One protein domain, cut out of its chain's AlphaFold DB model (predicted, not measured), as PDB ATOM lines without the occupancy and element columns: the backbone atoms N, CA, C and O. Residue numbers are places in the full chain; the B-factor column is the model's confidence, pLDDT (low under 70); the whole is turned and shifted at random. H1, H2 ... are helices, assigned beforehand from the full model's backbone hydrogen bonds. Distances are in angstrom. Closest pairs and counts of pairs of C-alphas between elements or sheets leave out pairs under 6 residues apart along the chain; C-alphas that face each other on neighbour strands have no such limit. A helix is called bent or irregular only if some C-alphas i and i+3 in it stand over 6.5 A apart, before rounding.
ATOM      1  N   THR A  18      19.195   3.220 -37.880       73.62
ATOM      2  CA  THR A  18      18.033   3.701 -37.113       73.62
ATOM      3  C   THR A  18      18.302   3.674 -35.608       73.62
ATOM      4  O   THR A  18      17.998   4.638 -34.908       73.62
ATOM      5  N   GLY A  19      18.951   2.613 -35.110       79.31
ATOM      6  CA  GLY A  19      19.347   2.517 -33.702       79.31
ATOM      7  C   GLY A  19      20.333   3.611 -33.281       79.31
ATOM      8  O   GLY A  19      20.156   4.225 -32.230       79.31
ATOM      9  N   LYS A  20      21.333   3.914 -34.119       83.75
ATOM     10  CA  LYS A  20      22.317   4.981 -33.860       83.75
ATOM     11  C   LYS A  20      21.692   6.374 -33.873       83.75
ATOM     12  O   LYS A  20      22.011   7.172 -32.998       83.75
ATOM     13  N   ILE A  21      20.789   6.658 -34.815       88.19
ATOM     14  CA  ILE A  21      20.079   7.947 -34.885       88.19
ATOM     15  C   ILE A  21      19.229   8.149 -33.629       88.19
ATOM     16  O   ILE A  21      19.305   9.204 -33.002       88.19
ATOM     17  N   LEU A  22      18.472   7.129 -33.209       88.62
ATOM     18  CA  LEU A  22      17.678   7.207 -31.983       88.62
ATOM     19  C   LEU A  22      18.565   7.381 -30.742       88.62
ATOM     20  O   LEU A  22      18.254   8.198 -29.877       88.62
ATOM     21  N   ALA A  23      19.675   6.646 -30.651       89.38
ATOM     22  CA  ALA A  23      20.625   6.788 -29.551       89.38
ATOM     23  C   ALA A  23      21.231   8.201 -29.499       89.38
ATOM     24  O   ALA A  23      21.260   8.812 -28.432       89.38
ATOM     25  N   ALA A  24      21.634   8.751 -30.648       90.44
ATOM     26  CA  ALA A  24      22.144  10.114 -30.756       90.44
ATOM     27  C   ALA A  24      21.082  11.153 -30.373       90.44
ATOM     28  O   ALA A  24      21.368  12.075 -29.612       90.44
ATOM     29  N   TYR A  25      19.838  10.974 -30.824       92.38
ATOM     30  CA  TYR A  25      18.727  11.854 -30.468       92.38
ATOM     31  C   TYR A  25      18.439  11.838 -28.961       92.38
ATOM     32  O   TYR A  25      18.277  12.893 -28.346       92.38
ATOM     33  N   ARG A  26      18.447  10.655 -28.335       93.56
ATOM     34  CA  ARG A  26      18.293  10.515 -26.877       93.56
ATOM     35  C   ARG A  26      19.453  11.163 -26.121       93.56
ATOM     36  O   ARG A  26      19.211  11.860 -25.139       93.56
ATOM     37  N   ALA A  27      20.689  10.982 -26.586       90.12
ATOM     38  CA  ALA A  27      21.865  11.618 -25.997       90.12
ATOM     39  C   ALA A  27      21.803  13.151 -26.107       90.12
ATOM     40  O   ALA A  27      22.058  13.847 -25.125       90.12
ATOM     41  N   PHE A  28      21.392  13.679 -27.263       92.00
ATOM     42  CA  PHE A  28      21.193  15.113 -27.469       92.00
ATOM     43  C   PHE A  28      20.114  15.678 -26.541       92.00
ATOM     44  O   PHE A  28      20.341  16.694 -25.887       92.00
ATOM     45  N   GLN A  29      18.967  15.002 -26.430       93.31
ATOM     46  CA  GLN A  29      17.906  15.416 -25.511       93.31
ATOM     47  C   GLN A  29      18.373  15.418 -24.054       93.31
ATOM     48  O   GLN A  29      18.134  16.394 -23.345       93.31
ATOM     49  N   ALA A  30      19.087  14.374 -23.621       89.50
ATOM     50  CA  ALA A  30      19.652  14.316 -22.277       89.50
ATOM     51  C   ALA A  30      20.644  15.465 -22.037       89.50
ATOM     52  O   ALA A  30      20.579  16.130 -21.006       89.50
ATOM     53  N   ASN A  31      21.522  15.751 -23.001       90.81
ATOM     54  CA  ASN A  31      22.474  16.853 -22.891       90.81
ATOM     55  C   ASN A  31      21.776  18.219 -22.833       90.81
ATOM     56  O   ASN A  31      22.138  19.072 -22.025       90.81
ATOM     57  N   ARG A  32      20.730  18.414 -23.642       92.69
ATOM     58  CA  ARG A  32      19.923  19.638 -23.632       92.69
ATOM     59  C   ARG A  32      19.210  19.831 -22.295       92.69
ATOM     60  O   ARG A  32      19.243  20.932 -21.754       92.69
ATOM     61  N   ALA A  33      18.604  18.774 -21.754       91.31
ATOM     62  CA  ALA A  33      17.952  18.814 -20.448       91.31
ATOM     63  C   ALA A  33      18.946  19.175 -19.334       91.31
ATOM     64  O   ALA A  33      18.667  20.065 -18.534       91.31
ATOM     65  N   ARG A  34      20.139  18.566 -19.337       92.00
ATOM     66  CA  ARG A  34      21.219  18.894 -18.393       92.00
ATOM     67  C   ARG A  34      21.666  20.348 -18.505       92.00
ATOM     68  O   ARG A  34      21.779  21.035 -17.499       92.00
ATOM     69  N   HIS A  35      21.866  20.843 -19.722       91.69
ATOM     70  CA  HIS A  35      22.287  22.224 -19.935       91.69
ATOM     71  C   HIS A  35      21.241  23.232 -19.436       91.69
ATOM     72  O   HIS A  35      21.590  24.240 -18.827       91.69
ATOM     73  N   ILE A  36      19.953  22.952 -19.660       92.81
ATOM     74  CA  ILE A  36      18.860  23.769 -19.118       92.81
ATOM     75  C   ILE A  36      18.877  23.710 -17.588       92.81
ATOM     76  O   ILE A  36      18.922  24.762 -16.964       92.81
ATOM     77  N   ALA A  37      18.935  22.516 -16.994       91.50
ATOM     78  CA  ALA A  37      18.972  22.348 -15.542       91.50
ATOM     79  C   ALA A  37      20.154  23.094 -14.899       91.50
ATOM     80  O   ALA A  37      19.962  23.827 -13.934       91.50
ATOM     81  N   SER A  38      21.357  22.982 -15.469       92.94
ATOM     82  CA  SER A  38      22.534  23.715 -14.992       92.94
ATOM     83  C   SER A  38      22.332  25.225 -15.062       92.94
ATOM     84  O   SER A  38      22.642  25.912 -14.096       92.94
ATOM     85  N   ARG A  39      21.780  25.755 -16.161       93.19
ATOM     86  CA  ARG A  39      21.505  27.195 -16.270       93.19
ATOM     87  C   ARG A  39      20.434  27.658 -15.290       93.19
ATOM     88  O   ARG A  39      20.594  28.728 -14.718       93.19
ATOM     89  N   THR A  40      19.375  26.876 -15.105       92.50
ATOM     90  CA  THR A  40      18.303  27.186 -14.157       92.50
ATOM     91  C   THR A  40      18.843  27.227 -12.733       92.50
ATOM     92  O   THR A  40      18.681  28.244 -12.071       92.50
ATOM     93  N   LEU A  41      19.561  26.190 -12.293       90.31
ATOM     94  CA  LEU A  41      20.157  26.145 -10.955       90.31
ATOM     95  C   LEU A  41      21.198  27.256 -10.755       90.31
ATOM     96  O   LEU A  41      21.212  27.910  -9.721       90.31
ATOM     97  N   SER A  42      22.030  27.541 -11.760       89.62
ATOM     98  CA  SER A  42      22.995  28.645 -11.686       89.62
ATOM     99  C   SER A  42      22.340  30.030 -11.673       89.62
ATOM    100  O   SER A  42      22.977  30.992 -11.255       89.62
ATOM    101  N   ALA A  43      21.101  30.169 -12.142       92.94
ATOM    102  CA  ALA A  43      20.363  31.429 -12.077       92.94
ATOM    103  C   ALA A  43      19.584  31.599 -10.762       92.94
ATOM    104  O   ALA A  43      19.157  32.709 -10.461       92.94
ATOM    105  N   MET A  44      19.393  30.524  -9.991       91.88
ATOM    106  CA  MET A  44      18.732  30.583  -8.688       91.88
ATOM    107  C   MET A  44      19.610  31.290  -7.659       91.88
ATOM    108  O   MET A  44      20.838  31.324  -7.776       91.88
ATOM    109  N   GLU A  45      18.963  31.853  -6.646       91.50
ATOM    110  CA  GLU A  45      19.642  32.478  -5.522       91.50
ATOM    111  C   GLU A  45      20.176  31.416  -4.550       91.50
ATOM    112  O   GLU A  45      19.631  30.313  -4.438       91.50
ATOM    113  N   ASP A  46      21.248  31.739  -3.826       88.94
ATOM    114  CA  ASP A  46      21.945  30.777  -2.966       88.94
ATOM    115  C   ASP A  46      21.064  30.262  -1.816       88.94
ATOM    116  O   ASP A  46      21.202  29.109  -1.411       88.94
ATOM    117  N   HIS A  47      20.111  31.066  -1.329       89.75
ATOM    118  CA  HIS A  47      19.154  30.618  -0.312       89.75
ATOM    119  C   HIS A  47      18.220  29.528  -0.860       89.75
ATOM    120  O   HIS A  47      17.920  28.566  -0.159       89.75
ATOM    121  N   THR A  48      17.798  29.643  -2.124       92.38
ATOM    122  CA  THR A  48      16.917  28.665  -2.770       92.38
ATOM    123  C   THR A  48      17.675  27.376  -3.068       92.38
ATOM    124  O   THR A  48      17.128  26.289  -2.917       92.38
ATOM    125  N   LEU A  49      18.950  27.485  -3.459       90.94
ATOM    126  CA  LEU A  49      19.840  26.330  -3.611       90.94
ATOM    127  C   LEU A  49      20.054  25.609  -2.269       90.94
ATOM    128  O   LEU A  49      20.005  24.380  -2.204       90.94
ATOM    129  N   LYS A  50      20.216  26.369  -1.181       90.25
ATOM    130  CA  LYS A  50      20.369  25.820   0.168       90.25
ATOM    131  C   LYS A  50      19.109  25.099   0.658       90.25
ATOM    132  O   LYS A  50      19.240  24.053   1.284       90.25
ATOM    133  N   ASP A  51      17.922  25.615   0.345       92.94
ATOM    134  CA  ASP A  51      16.639  24.989   0.704       92.94
ATOM    135  C   ASP A  51      16.465  23.600   0.061       92.94
ATOM    136  O   ASP A  51      16.053  22.644   0.711       92.94
ATOM    137  N   ILE A  52      16.902  23.442  -1.193       88.19
ATOM    138  CA  ILE A  52      16.932  22.137  -1.878       88.19
ATOM    139  C   ILE A  52      18.157  21.279  -1.502       88.19
ATOM    140  O   ILE A  52      18.350  20.200  -2.068       88.19
ATOM    141  N   GLY A  53      18.986  21.745  -0.561       88.81
ATOM    142  CA  GLY A  53      20.126  21.012  -0.016       88.81
ATOM    143  C   GLY A  53      21.317  20.872  -0.965       88.81
ATOM    144  O   GLY A  53      22.042  19.885  -0.860       88.81
ATOM    145  N   ILE A  54      21.519  21.808  -1.900       89.75
ATOM    146  CA  ILE A  54      22.688  21.802  -2.795       89.75
ATOM    147  C   ILE A  54      23.429  23.138  -2.750       89.75
ATOM    148  O   ILE A  54      22.835  24.212  -2.688       89.75
ATOM    149  N   SER A  55      24.749  23.090  -2.849       89.62
ATOM    150  CA  SER A  55      25.573  24.275  -3.073       89.62
ATOM    151  C   SER A  55      25.759  24.551  -4.567       89.62
ATOM    152  O   SER A  55      25.670  23.665  -5.421       89.62
ATOM    153  N   ARG A  56      26.084  25.804  -4.909       88.62
ATOM    154  CA  ARG A  56      26.355  26.220  -6.296       88.62
ATOM    155  C   ARG A  56      27.478  25.399  -6.953       88.62
ATOM    156  O   ARG A  56      27.410  25.104  -8.145       88.62
ATOM    157  N   SER A  57      28.469  24.978  -6.169       88.19
ATOM    158  CA  SER A  57      29.583  24.125  -6.607       88.19
ATOM    159  C   SER A  57      29.160  22.688  -6.926       88.19
ATOM    160  O   SER A  57      29.825  22.014  -7.711       88.19
ATOM    161  N   GLU A  58      28.048  22.215  -6.359       88.06
ATOM    162  CA  GLU A  58      27.514  20.865  -6.578       88.06
ATOM    163  C   GLU A  58      26.577  20.785  -7.789       88.06
ATOM    164  O   GLU A  58      26.268  19.692  -8.262       88.06
ATOM    165  N   ILE A  59      26.162  21.916  -8.369       90.00
ATOM    166  CA  ILE A  59      25.291  21.942  -9.556       90.00
ATOM    167  C   ILE A  59      25.838  21.070 -10.705       90.00
ATOM    168  O   ILE A  59      25.076  20.252 -11.228       90.00
ATOM    169  N   PRO A  60      27.124  21.157 -11.112       88.44
ATOM    170  CA  PRO A  60      27.653  20.305 -12.179       88.44
ATOM    171  C   PRO A  60      27.580  18.817 -11.817       88.44
ATOM    172  O   PRO A  60      27.297  17.964 -12.655       88.44
ATOM    173  N   MET A  61      27.795  18.505 -10.547       87.00
ATOM    174  CA  MET A  61      27.809  17.152 -10.017       87.00
ATOM    175  C   MET A  61      26.414  16.512 -10.068       87.00
ATOM    176  O   MET A  61      26.243  15.424 -10.623       87.00
ATOM    177  N   VAL A  62      25.404  17.246  -9.592       87.25
ATOM    178  CA  VAL A  62      23.990  16.841  -9.592       87.25
ATOM    179  C   VAL A  62      23.434  16.739 -11.015       87.25
ATOM    180  O   VAL A  62      22.759  15.768 -11.352       87.25
ATOM    181  N   VAL A  63      23.748  17.707 -11.882       89.94
ATOM    182  CA  VAL A  63      23.207  17.773 -13.249       89.94
ATOM    183  C   VAL A  63      23.818  16.714 -14.167       89.94
ATOM    184  O   VAL A  63      23.102  16.060 -14.930       89.94
ATOM    185  N   TYR A  64      25.139  16.538 -14.130       85.81
ATOM    186  CA  TYR A  64      25.822  15.594 -15.017       85.81
ATOM    187  C   TYR A  64      25.907  14.181 -14.432       85.81
ATOM    188  O   TYR A  64      26.307  13.257 -15.141       85.81
ATOM    189  N   GLY A  65      25.458  13.989 -13.187       75.88
ATOM    190  CA  GLY A  65      25.432  12.683 -12.535       75.88
ATOM    191  C   GLY A  65      26.828  12.153 -12.217       75.88
ATOM    192  O   GLY A  65      27.004  10.944 -12.066       75.88
TER     193      GLY A  65
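AT A GLANCE: This is residues 18 to 65 of the 78 residues of the protein "DUF1127 domain-containing protein" of Pseudaminobacter arsenicus (UniProt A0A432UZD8). Picture one long helix, H1, with the chain folding back at its far end through the short helix H2, so that H3 returns side by side with residues 34 to 42 of H1. Residues 18 to 29 of H1 stick out as a free arm, which makes the length of the whole. The printed part has 48 residues with three named helices, in the order H1, H2, H3, and no named strand; the class is all helix. It is loose, with a radius of gyration of the C-alphas of 13.7 A and spans of 46 by 16 by 13 A.

IN THESE COORDINATES: Find C-alpha 18 at (18.033, 3.701, -37.113); from there H1 runs through residues 18 to 43, 37.4 A, to C-alpha 43 at (20.363, 31.429, -12.077). After a tight link you reach H2, residues 46 to 51. Another tight link leads to H3, residues 56 to 64, 13.8 A, which ends at C-alpha 64 at (25.822, 15.594, -15.017). H3 is irregular: C-alphas 57 and 60 are 7.0 A apart.

HOW THE PARTS SIT: Look first at Arg 34 and Val 63, the closest C-alphas of H1 and H3, 5.6 A apart. These helices touch, H1 with residues 34 to 42 alone, at a shallow tilt of 13 degrees, opposite ways. H1 and H2 are close but not clearly touching; their closest C-alphas, Leu 41 and Leu 49, are 7.4 A apart. Their lines are only just about perpendicular, at 71 degrees. H2 and H3 are also close but not clearly touching, with the C-alphas of Leu 49 and Arg 56 closest at 7.0 A; they run the same way at a steep tilt of 63 degrees. In H1 and H2 every O i to N i+4 pair is within hydrogen-bond range; in H3, 3 of 5 are.

THE WHOLE: The C-alphas of Thr 18 and His 47, the two farthest apart, are 45.6 A apart. Without the free residues 18 to 29, the body spans 27 by 16 by 13 A. The printed part has no cut, and no printed residue is under 70 in pLDDT; the mean of the printed part is 89.4.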